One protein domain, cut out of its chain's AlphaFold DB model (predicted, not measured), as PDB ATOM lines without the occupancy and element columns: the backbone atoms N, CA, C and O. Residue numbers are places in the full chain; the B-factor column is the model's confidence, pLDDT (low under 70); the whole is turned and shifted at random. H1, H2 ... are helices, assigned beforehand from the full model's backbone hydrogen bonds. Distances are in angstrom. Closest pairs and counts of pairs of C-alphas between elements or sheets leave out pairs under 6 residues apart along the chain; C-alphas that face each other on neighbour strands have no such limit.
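AT A GLANCE: This is residues 226 to 310 of the 346 residues of an uncharacterized protein of Candidatus Micrarchaeota archaeon CG10_big_fil_rev_8_21_14_0_10_45_29 (UniProt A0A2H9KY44). The long helix H4 makes the longest axis; H2 crosses it and packs on its residues 282 to 293, while H3 and the start of H4 make an L-shaped corner. H1 turns off from H2, and its residues 226 to 234 stick out as an arm. The printed part has 85 residues with four named helices, H1 to H4 in chain order, and no named strand: it is all helix. The whole is loose, with a radius of gyration of the C-alphas of 15.1 A and spans of 44 by 36 by 23 A.

HOW THE PARTS SIT: Begin with H1, residues 226 to 241, and H2, residues 243 to 254: they are close but not clearly touching, about perpendicular at 75 degrees, with Phe 239 and Tyr 246 their closest C-alphas at 6.0 A. Go on to H3, residues 263 to 277: H2 only just touches it, with 3 pairs of C-alphas within 8 A, through residue 254 alone; the closest C-alphas, of Leu 254 and Glu 273, are 7.0 A apart. At H4, residues 279 to 304, find Gly 289, whose C-alpha is 5.0 A from that of Ala 249, the closest pair of H2 and H4. These two touch at a steep tilt of 57 degrees, opposite ways. H3 and H4 are close but not clearly touching, with the C-alphas of Ile 274 and Phe 282 closest at 6.1 A; at 72 degrees they are only just about perpendicular. H1 is apart from H3 and H4. In the four helices every O i to N i+4 pair is within hydrogen-bond range.

IN THESE COORDINATES: Find C-alpha 226 at (146.405, 189.529, 272.610); from there H1 runs 22.5 A. H2 measures 16.3 A and H3 21.2 A. H4 runs 37.3 A to C-alpha 304 at (158.255, 220.063, 249.885).

THE WHOLE: The C-alphas farthest apart, of Glu 275 and Gly 306, are 44.9 A apart. The printed part has no cut and no long link. Its mean pLDDT is 73.0; look for values under 70 at residues 226 to 239 and 301 to 310, among others.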
ATOM      1  N   ILE A 226     146.837 188.164 272.276       46.53
ATOM      2  CA  ILE A 226     146.405 189.529 272.610       46.53
ATOM      3  C   ILE A 226     147.119 190.567 271.731       46.53
ATOM      4  O   ILE A 226     146.476 191.467 271.178       46.53
ATOM      5  N   ARG A 227     148.439 190.430 271.541       44.22
ATOM      6  CA  ARG A 227     149.214 191.303 270.639       44.22
ATOM      7  C   ARG A 227     148.723 191.189 269.200       44.22
ATOM      8  O   ARG A 227     148.520 192.208 268.549       44.22
ATOM      9  N   LEU A 228     148.469 189.974 268.717       45.47
ATOM     10  CA  LEU A 228     147.944 189.746 267.371       45.47
ATOM     11  C   LEU A 228     146.538 190.332 267.192       45.47
ATOM     12  O   LEU A 228     146.250 190.909 266.145       45.47
ATOM     13  N   VAL A 229     145.670 190.241 268.203       46.34
ATOM     14  CA  VAL A 229     144.351 190.894 268.188       46.34
ATOM     15  C   VAL A 229     144.500 192.416 268.149       46.34
ATOM     16  O   VAL A 229     143.855 193.056 267.322       46.34
ATOM     17  N   SER A 230     145.384 192.989 268.965       45.22
ATOM     18  CA  SER A 230     145.660 194.433 268.970       45.22
ATOM     19  C   SER A 230     146.184 194.919 267.616       45.22
ATOM     20  O   SER A 230     145.671 195.892 267.069       45.22
ATOM     21  N   ILE A 231     147.137 194.195 267.020       46.62
ATOM     22  CA  ILE A 231     147.682 194.495 265.689       46.62
ATOM     23  C   ILE A 231     146.591 194.385 264.620       46.62
ATOM     24  O   ILE A 231     146.467 195.274 263.782       46.62
ATOM     25  N   ARG A 232     145.738 193.353 264.667       51.78
ATOM     26  CA  ARG A 232     144.590 193.228 263.750       51.78
ATOM     27  C   ARG A 232     143.628 194.406 263.872       51.78
ATOM     28  O   ARG A 232     143.166 194.901 262.851       51.78
ATOM     29  N   GLN A 233     143.331 194.865 265.088       49.78
ATOM     30  CA  GLN A 233     142.466 196.031 265.294       49.78
ATOM     31  C   GLN A 233     143.127 197.325 264.812       49.78
ATOM     32  O   GLN A 233     142.455 198.154 264.208       49.78
ATOM     33  N   MET A 234     144.439 197.479 265.010       52.03
ATOM     34  CA  MET A 234     145.197 198.616 264.479       52.03
ATOM     35  C   MET A 234     145.181 198.645 262.949       52.03
ATOM     36  O   MET A 234     144.886 199.684 262.361       52.03
ATOM     37  N   LEU A 235     145.442 197.507 262.302       52.25
ATOM     38  CA  LEU A 235     145.385 197.384 260.845       52.25
ATOM     39  C   LEU A 235     143.971 197.646 260.329       52.25
ATOM     40  O   LEU A 235     143.788 198.417 259.393       52.25
ATOM     41  N   ARG A 236     142.952 197.090 260.992       59.31
ATOM     42  CA  ARG A 236     141.550 197.355 260.666       59.31
ATOM     43  C   ARG A 236     141.217 198.843 260.762       59.31
ATOM     44  O   ARG A 236     140.641 199.388 259.828       59.31
ATOM     45  N   TYR A 237     141.594 199.499 261.857       57.47
ATOM     46  CA  TYR A 237     141.384 200.934 262.039       57.47
ATOM     47  C   TYR A 237     142.062 201.747 260.932       57.47
ATOM     48  O   TYR A 237     141.460 202.664 260.372       57.47
ATOM     49  N   TYR A 238     143.301 201.386 260.588       58.81
ATOM     50  CA  TYR A 238     144.026 202.013 259.491       58.81
ATOM     51  C   TYR A 238     143.269 201.851 258.165       58.81
ATOM     52  O   TYR A 238     143.015 202.842 257.485       58.81
ATOM     53  N   PHE A 239     142.839 200.635 257.816       63.47
ATOM     54  CA  PHE A 239     142.132 200.366 256.557       63.47
ATOM     55  C   PHE A 239     140.751 201.021 256.493       63.47
ATOM     56  O   PHE A 239     140.356 201.517 255.440       63.47
ATOM     57  N   GLU A 240     140.029 201.097 257.613       70.19
ATOM     58  CA  GLU A 240     138.754 201.821 257.692       70.19
ATOM     59  C   GLU A 240     138.942 203.330 257.454       70.19
ATOM     60  O   GLU A 240     138.050 203.991 256.916       70.19
ATOM     61  N   ARG A 241     140.104 203.880 257.825       69.50
ATOM     62  CA  ARG A 241     140.413 205.308 257.698       69.50
ATOM     63  C   ARG A 241     141.064 205.680 256.365       69.50
ATOM     64  O   ARG A 241     140.834 206.787 255.877       69.50
ATOM     65  N   TYR A 242     141.811 204.759 255.761       71.75
ATOM     66  CA  TYR A 242     142.516 204.944 254.489       71.75
ATOM     67  C   TYR A 242     142.141 203.853 253.469       71.75
ATOM     68  O   TYR A 242     143.011 203.129 252.980       71.75
ATOM     69  N   PRO A 243     140.852 203.729 253.095       75.81
ATOM     70  CA  PRO A 243     140.392 202.644 252.225       75.81
ATOM     71  C   PRO A 243     141.004 202.698 250.818       75.81
ATOM     72  O   PRO A 243     141.159 201.670 250.170       75.81
ATOM     73  N   HIS A 244     141.380 203.891 250.353       81.44
ATOM     74  CA  HIS A 244     142.020 204.087 249.053       81.44
ATOM     75  C   HIS A 244     143.469 203.585 249.037       81.44
ATOM     76  O   HIS A 244     143.854 202.929 248.078       81.44
ATOM     77  N   GLU A 245     144.247 203.823 250.099       80.25
ATOM     78  CA  GLU A 245     145.624 203.313 250.216       80.25
ATOM     79  C   GLU A 245     145.632 201.785 250.305       80.25
ATOM     80  O   GLU A 245     146.446 201.116 249.676       80.25
ATOM     81  N   TYR A 246     144.671 201.220 251.040       79.56
ATOM     82  CA  TYR A 246     144.497 199.775 251.108       79.56
ATOM     83  C   TYR A 246     144.114 199.176 249.744       79.56
ATOM     84  O   TYR A 246     144.719 198.194 249.322       79.56
ATOM     85  N   SER A 247     143.171 199.794 249.019       82.56
ATOM     86  CA  SER A 247     142.791 199.368 247.661       82.56
ATOM     87  C   SER A 247     143.980 199.407 246.702       82.56
ATOM     88  O   SER A 247     144.231 198.428 246.009       82.56
ATOM     89  N   GLN A 248     144.758 200.492 246.713       85.19
ATOM     90  CA  GLN A 248     145.947 200.641 245.868       85.19
ATOM     91  C   GLN A 248     147.031 199.614 246.199       85.19
ATOM     92  O   GLN A 248     147.732 199.136 245.308       85.19
ATOM     93  N   ALA A 249     147.186 199.262 247.475       82.69
ATOM     94  CA  ALA A 249     148.103 198.205 247.869       82.69
ATOM     95  C   ALA A 249     147.628 196.834 247.378       82.69
ATOM     96  O   ALA A 249     148.438 196.077 246.855       82.69
ATOM     97  N   ILE A 250     146.330 196.529 247.474       85.44
ATOM     98  CA  ILE A 250     145.774 195.291 246.911       85.44
ATOM     99  C   ILE A 250     145.948 195.268 245.386       85.44
ATOM    100  O   ILE A 250     146.422 194.267 244.859       85.44
ATOM    101  N   GLU A 251     145.634 196.359 244.681       90.56
ATOM    102  CA  GLU A 251     145.861 196.503 243.231       90.56
ATOM    103  C   GLU A 251     147.318 196.214 242.861       90.56
ATOM    104  O   GLU A 251     147.588 195.470 241.917       90.56
ATOM    105  N   ALA A 252     148.263 196.749 243.641       87.75
ATOM    106  CA  ALA A 252     149.688 196.523 243.440       87.75
ATOM    107  C   ALA A 252     150.093 195.058 243.667       87.75
ATOM    108  O   ALA A 252     150.913 194.535 242.913       87.75
ATOM    109  N   VAL A 253     149.523 194.383 244.672       87.56
ATOM    110  CA  VAL A 253     149.806 192.962 244.942       87.56
ATOM    111  C   VAL A 253     149.197 192.052 243.882       87.56
ATOM    112  O   VAL A 253     149.865 191.130 243.418       87.56
ATOM    113  N   LEU A 254     147.954 192.318 243.480       91.19
ATOM    114  CA  LEU A 254     147.247 191.539 242.464       91.19
ATOM    115  C   LEU A 254     147.737 191.847 241.043       91.19
ATOM    116  O   LEU A 254     147.478 191.072 240.123       91.19
ATOM    117  N   GLY A 255     148.415 192.983 240.845       93.06
ATOM    118  CA  GLY A 255     148.819 193.475 239.529       93.06
ATOM    119  C   GLY A 255     147.625 193.768 238.614       93.06
ATOM    120  O   GLY A 255     147.737 193.630 237.396       93.06
ATOM    121  N   LYS A 256     146.468 194.111 239.193       92.69
ATOM    122  CA  LYS A 256     145.195 194.321 238.489       92.69
ATOM    123  C   LYS A 256     144.550 195.611 238.975       92.69
ATOM    124  O   LYS A 256     144.541 195.876 240.171       92.69
ATOM    125  N   ASP A 257     143.986 196.373 238.043       93.81
ATOM    126  CA  ASP A 257     143.107 197.496 238.366       93.81
ATOM    127  C   ASP A 257     141.778 196.943 238.899       93.81
ATOM    128  O   ASP A 257     141.129 196.130 238.235       93.81
ATOM    129  N   LEU A 258     141.398 197.346 240.113       90.62
ATOM    130  CA  LEU A 258     140.151 196.912 240.746       90.62
ATOM    131  C   LEU A 258     138.977 197.838 240.405       90.62
ATOM    132  O   LEU A 258     137.837 197.573 240.801       90.62
ATOM    133  N   THR A 259     139.221 198.915 239.654       92.31
ATOM    134  CA  THR A 259     138.197 199.891 239.293       92.31
ATOM    135  C   THR A 259     137.100 199.242 238.446       92.31
ATOM    136  O   THR A 259     137.323 198.794 237.325       92.31
ATOM    137  N   GLY A 260     135.873 199.226 238.973       90.06
ATOM    138  CA  GLY A 260     134.703 198.679 238.278       90.06
ATOM    139  C   GLY A 260     134.445 197.190 238.513       90.06
ATOM    140  O   GLY A 260     133.432 196.692 238.025       90.06
ATOM    141  N   LEU A 261     135.291 196.506 239.288       90.94
ATOM    142  CA  LEU A 261     135.002 195.155 239.764       90.94
ATOM    143  C   LEU A 261     133.974 195.184 240.898       90.94
ATOM    144  O   LEU A 261     133.934 196.099 241.725       90.94
ATOM    145  N   SER A 262     133.128 194.161 240.936       92.25
ATOM    146  CA  SER A 262     132.247 193.902 242.067       92.25
ATOM    147  C   SER A 262     133.028 193.339 243.256       92.25
ATOM    148  O   SER A 262     134.094 192.748 243.108       92.25
ATOM    149  N   GLU A 263     132.471 193.488 244.458       79.19
ATOM    150  CA  GLU A 263     133.081 193.000 245.703       79.19
ATOM    151  C   GLU A 263     133.439 191.506 245.631       79.19
ATOM    152  O   GLU A 263     134.552 191.129 245.977       79.19
ATOM    153  N   GLY A 264     132.549 190.673 245.078       86.50
ATOM    154  CA  GLY A 264     132.801 189.237 244.931       86.50
ATOM    155  C   GLY A 264     133.906 188.892 243.925       86.50
ATOM    156  O   GLY A 264     134.568 187.871 244.077       86.50
ATOM    157  N   GLU A 265     134.137 189.733 242.913       90.50
ATOM    158  CA  GLU A 265     135.254 189.548 241.977       90.50
ATOM    159  C   GLU A 265     136.586 189.907 242.638       90.50
ATOM    160  O   GLU A 265     137.569 189.194 242.455       90.50
ATOM    161  N   ILE A 266     136.613 190.970 243.447       86.81
ATOM    162  CA  ILE A 266     137.799 191.349 244.224       86.81
ATOM    163  C   ILE A 266     138.131 190.254 245.246       86.81
ATOM    164  O   ILE A 266     139.289 189.861 245.357       86.81
ATOM    165  N   GLU A 267     137.129 189.724 245.954       82.69
ATOM    166  CA  GLU A 267     137.310 188.614 246.899       82.69
ATOM    167  C   GLU A 267     137.892 187.375 246.212       82.69
ATOM    168  O   GLU A 267     138.888 186.836 246.689       82.69
ATOM    169  N   ALA A 268     137.346 186.974 245.060       89.56
ATOM    170  CA  ALA A 268     137.850 185.825 244.310       89.56
ATOM    171  C   ALA A 268     139.312 186.007 243.867       89.56
ATOM    172  O   ALA A 268     140.097 185.065 243.936       89.56
ATOM    173  N   LEU A 269     139.701 187.220 243.455       92.81
ATOM    174  CA  LEU A 269     141.088 187.531 243.092       92.81
ATOM    175  C   LEU A 269     142.038 187.472 244.293       92.81
ATOM    176  O   LEU A 269     143.173 187.018 244.161       92.81
ATOM    177  N   ILE A 270     141.585 187.941 245.457       88.38
ATOM    178  CA  ILE A 270     142.354 187.864 246.701       88.38
ATOM    179  C   ILE A 270     142.518 186.404 247.128       88.38
ATOM    180  O   ILE A 270     143.626 186.002 247.469       88.38
ATOM    181  N   GLU A 271     141.445 185.613 247.094       83.62
ATOM    182  CA  GLU A 271     141.487 184.183 247.413       83.62
ATOM    183  C   GLU A 271     142.431 183.428 246.470       83.62
ATOM    184  O   GLU A 271     143.302 182.706 246.948       83.62
ATOM    185  N   GLU A 272     142.337 183.665 245.157       91.81
ATOM    186  CA  GLU A 272     143.226 183.068 244.150       91.81
ATOM    187  C   GLU A 272     144.703 183.402 244.423       91.81
ATOM    188  O   GLU A 272     145.564 182.517 244.418       91.81
ATOM    189  N   GLU A 273     145.025 184.671 244.705       92.81
ATOM    190  CA  GLU A 273     146.411 185.061 244.976       92.81
ATOM    191  C   GLU A 273     146.894 184.493 246.321       92.81
ATOM    192  O   GLU A 273     148.029 184.027 246.411       92.81
ATOM    193  N   ILE A 274     146.037 184.440 247.349       83.06
ATOM    194  CA  ILE A 274     146.346 183.799 248.635       83.06
ATOM    195  C   ILE A 274     146.607 182.299 248.467       83.06
ATOM    196  O   ILE A 274     147.549 181.790 249.075       83.06
ATOM    197  N   GLU A 275     145.823 181.580 247.663       84.75
ATOM    198  CA  GLU A 275     146.061 180.157 247.377       84.75
ATOM    199  C   GLU A 275     147.415 179.938 246.692       84.75
ATOM    200  O   GLU A 275     148.100 178.948 246.950       84.75
ATOM    201  N   LYS A 276     147.827 180.892 245.857       93.00
ATOM    202  CA  LYS A 276     149.067 180.835 245.084       93.00
ATOM    203  C   LYS A 276     150.319 181.166 245.900       93.00
ATOM    204  O   LYS A 276     151.325 180.476 245.744       93.00
ATOM    205  N   ILE A 277     150.303 182.225 246.715       82.94
ATOM    206  CA  ILE A 277     151.505 182.703 247.437       82.94
ATOM    207  C   ILE A 277     151.456 182.464 248.949       82.94
ATOM    208  O   ILE A 277     152.473 182.589 249.627       82.94
ATOM    209  N   GLY A 278     150.301 182.077 249.482       72.88
ATOM    210  CA  GLY A 278     150.062 181.923 250.909       72.88
ATOM    211  C   GLY A 278     149.680 183.236 251.594       72.88
ATOM    212  O   GLY A 278     150.124 184.326 251.232       72.88
ATOM    213  N   VAL A 279     148.873 183.124 252.654       64.75
ATOM    214  CA  VAL A 279     148.320 184.268 253.407       64.75
ATOM    215  C   VAL A 279     149.411 185.205 253.935       64.75
ATOM    216  O   VAL A 279     149.246 186.423 253.914       64.75
ATOM    217  N   LEU A 280     150.520 184.647 254.431       54.69
ATOM    218  CA  LEU A 280     151.578 185.427 255.074       54.69
ATOM    219  C   LEU A 280     152.350 186.285 254.065       54.69
ATOM    220  O   LEU A 280     152.546 187.473 254.297       54.69
ATOM    221  N   GLU A 281     152.725 185.700 252.929       72.50
ATOM    222  CA  GLU A 281     153.394 186.412 251.838       72.50
ATOM    223  C   GLU A 281     152.462 187.459 251.215       72.50
ATOM    224  O   GLU A 281     152.876 188.587 250.961       72.50
ATOM    225  N   PHE A 282     151.177 187.134 251.046       73.38
ATOM    226  CA  PHE A 282     150.173 188.085 250.573       73.38
ATOM    227  C   PHE A 282     150.053 189.305 251.499       73.38
ATOM    228  O   PHE A 282     150.131 190.447 251.044       73.38
ATOM    229  N   ALA A 283     149.948 189.077 252.811       69.69
ATOM    230  CA  ALA A 283     149.913 190.150 253.801       69.69
ATOM    231  C   ALA A 283     151.205 190.984 253.805       69.69
ATOM    232  O   ALA A 283     151.141 192.212 253.880       69.69
ATOM    233  N   HIS A 284     152.368 190.335 253.683       70.06
ATOM    234  CA  HIS A 284     153.659 191.013 253.597       70.06
ATOM    235  C   HIS A 284     153.745 191.917 252.361       70.06
ATOM    236  O   HIS A 284     154.166 193.066 252.472       70.06
ATOM    237  N   ARG A 285     153.266 191.462 251.200       82.12
ATOM    238  CA  ARG A 285     153.251 192.280 249.978       82.12
ATOM    239  C   ARG A 285     152.296 193.462 250.059       82.12
ATOM    240  O   ARG A 285     152.651 194.543 249.593       82.12
ATOM    241  N   ILE A 286     151.121 193.288 250.673       76.50
ATOM    242  CA  ILE A 286     150.207 194.413 250.927       76.50
ATOM    243  C   ILE A 286     150.918 195.432 251.814       76.50
ATOM    244  O   ILE A 286     150.953 196.618 251.494       76.50
ATOM    245  N   TRP A 287     151.542 194.964 252.897       72.94
ATOM    246  CA  TRP A 287     152.301 195.816 253.802       72.94
ATOM    247  C   TRP A 287     153.462 196.540 253.105       72.94
ATOM    248  O   TRP A 287     153.643 197.743 253.293       72.94
ATOM    249  N   GLU A 288     154.229 195.856 252.258       75.88
ATOM    250  CA  GLU A 288     155.284 196.476 251.457       75.88
ATOM    251  C   GLU A 288     154.732 197.537 250.500       75.88
ATOM    252  O   GLU A 288     155.309 198.615 250.382       75.88
ATOM    253  N   GLY A 289     153.622 197.252 249.815       76.62
ATOM    254  CA  GLY A 289     152.977 198.198 248.906       76.62
ATOM    255  C   GLY A 289     152.538 199.465 249.636       76.62
ATOM    256  O   GLY A 289     152.866 200.577 249.220       76.62
ATOM    257  N   MET A 290     151.882 199.290 250.784       73.56
ATOM    258  CA  MET A 290     151.443 200.396 251.632       73.56
ATOM    259  C   MET A 290     152.614 201.184 252.197       73.56
ATOM    260  O   MET A 290     152.626 202.407 252.116       73.56
ATOM    261  N   SER A 291     153.614 200.500 252.752       69.06
ATOM    262  CA  SER A 291     154.782 201.167 253.316       69.06
ATOM    263  C   SER A 291     155.516 201.946 252.231       69.06
ATOM    264  O   SER A 291     155.777 203.120 252.450       69.06
ATOM    265  N   LYS A 292     155.751 201.385 251.038       73.50
ATOM    266  CA  LYS A 292     156.367 202.106 249.910       73.50
ATOM    267  C   LYS A 292     155.567 203.347 249.515       73.50
ATOM    268  O   LYS A 292     156.166 204.403 249.355       73.50
ATOM    269  N   GLN A 293     154.240 203.261 249.403       68.62
ATOM    270  CA  GLN A 293     153.396 204.414 249.055       68.62
ATOM    271  C   GLN A 293     153.378 205.485 250.152       68.62
ATOM    272  O   GLN A 293     153.573 206.666 249.870       68.62
ATOM    273  N   VAL A 294     153.199 205.080 251.411       63.50
ATOM    274  CA  VAL A 294     153.223 205.981 252.571       63.50
ATOM    275  C   VAL A 294     154.594 206.639 252.703       63.50
ATOM    276  O   VAL A 294     154.674 207.845 252.919       63.50
ATOM    277  N   TRP A 295     155.676 205.879 252.528       63.06
ATOM    278  CA  TRP A 295     157.045 206.390 252.541       63.06
ATOM    279  C   TRP A 295     157.314 207.339 251.381       63.06
ATOM    280  O   TRP A 295     157.912 208.384 251.604       63.06
ATOM    281  N   GLN A 296     156.844 207.024 250.176       70.75
ATOM    282  CA  GLN A 296     157.008 207.870 248.998       70.75
ATOM    283  C   GLN A 296     156.267 209.204 249.161       70.75
ATOM    284  O   GLN A 296     156.855 210.261 248.954       70.75
ATOM    285  N   LYS A 297     155.017 209.169 249.627       66.69
ATOM    286  CA  LYS A 297     154.232 210.373 249.916       66.69
ATOM    287  C   LYS A 297     154.860 211.206 251.034       66.69
ATOM    288  O   LYS A 297     155.016 212.411 250.893       66.69
ATOM    289  N   ARG A 298     155.306 210.562 252.119       62.84
ATOM    290  CA  ARG A 298     156.040 211.239 253.202       62.84
ATOM    291  C   ARG A 298     157.365 211.826 252.725       62.84
ATOM    292  O   ARG A 298     157.752 212.883 253.208       62.84
ATOM    293  N   LYS A 299     158.051 211.162 251.793       65.00
ATOM    294  CA  LYS A 299     159.253 211.666 251.125       65.00
ATOM    295  C   LYS A 299     158.930 212.925 250.319       65.00
ATOM    296  O   LYS A 299     159.607 213.931 250.493       65.00
ATOM    297  N   GLU A 300     157.888 212.901 249.494       71.19
ATOM    298  CA  GLU A 300     157.439 214.061 248.711       71.19
ATOM    299  C   GLU A 300     157.054 215.241 249.611       71.19
ATOM    300  O   GLU A 300     157.523 216.361 249.392       71.19
ATOM    301  N   ASP A 301     156.294 214.977 250.675       64.06
ATOM    302  CA  ASP A 301     155.944 215.974 251.685       64.06
ATOM    303  C   ASP A 301     157.211 216.537 252.352       64.06
ATOM    304  O   ASP A 301     157.401 217.750 252.416       64.06
ATOM    305  N   ALA A 302     158.136 215.680 252.798       59.03
ATOM    306  CA  ALA A 302     159.379 216.100 253.443       59.03
ATOM    307  C   ALA A 302     160.247 216.981 252.525       59.03
ATOM    308  O   ALA A 302     160.752 218.014 252.973       59.03
ATOM    309  N   VAL A 303     160.372 216.631 251.240       67.50
ATOM    310  CA  VAL A 303     161.066 217.458 250.237       67.50
ATOM    311  C   VAL A 303     160.365 218.803 250.054       67.50
ATOM    312  O   VAL A 303     161.036 219.838 250.046       67.50
ATOM    313  N   ALA A 304     159.030 218.824 249.973       65.81
ATOM    314  CA  ALA A 304     158.255 220.063 249.885       65.81
ATOM    315  C   ALA A 304     158.457 220.972 251.115       65.81
ATOM    316  O   ALA A 304     158.455 222.197 250.986       65.81
ATOM    317  N   PHE A 305     158.715 220.388 252.289       59.06
ATOM    318  CA  PHE A 305     159.071 221.099 253.523       59.06
ATOM    319  C   PHE A 305     160.577 221.401 253.674       59.06
ATOM    320  O   PHE A 305     161.010 221.905 254.713       59.06
ATOM    321  N   GLY A 306     161.389 221.146 252.644       65.00
ATOM    322  CA  GLY A 306     162.812 221.494 252.614       65.00
ATOM    323  C   GLY A 306     163.737 220.501 253.322       65.00
ATOM    324  O   GLY A 306     164.897 220.834 253.588       65.00
ATOM    325  N   VAL A 307     163.260 219.290 253.626       61.38
ATOM    326  CA  VAL A 307     164.112 218.175 254.058       61.38
ATOM    327  C   VAL A 307     164.887 217.670 252.842       61.38
ATOM    328  O   VAL A 307     164.311 217.387 251.792       61.38
ATOM    329  N   LYS A 308     166.214 217.588 252.959       63.75
ATOM    330  CA  LYS A 308     167.061 217.075 251.877       63.75
ATOM    331  C   LYS A 308     166.897 215.566 251.766       63.75
ATOM    332  O   LYS A 308     166.907 214.886 252.789       63.75
ATOM    333  N   GLU A 309     166.805 215.068 250.533       53.69
ATOM    334  CA  GLU A 309     166.830 213.626 250.310       53.69
ATOM    335  C   GLU A 309     168.142 213.036 250.854       53.69
ATOM    336  O   GLU A 309     169.207 213.617 250.610       53.69
ATOM    337  N   PRO A 310     168.078 211.909 251.580       55.19
ATOM    338  CA  PRO A 310     169.263 211.179 251.980       55.19
ATOM    339  C   PRO A 310     170.076 210.789 250.740       55.19
ATOM    340  O   PRO A 310     169.533 210.362 249.720       55.19
TER     341      PRO A 310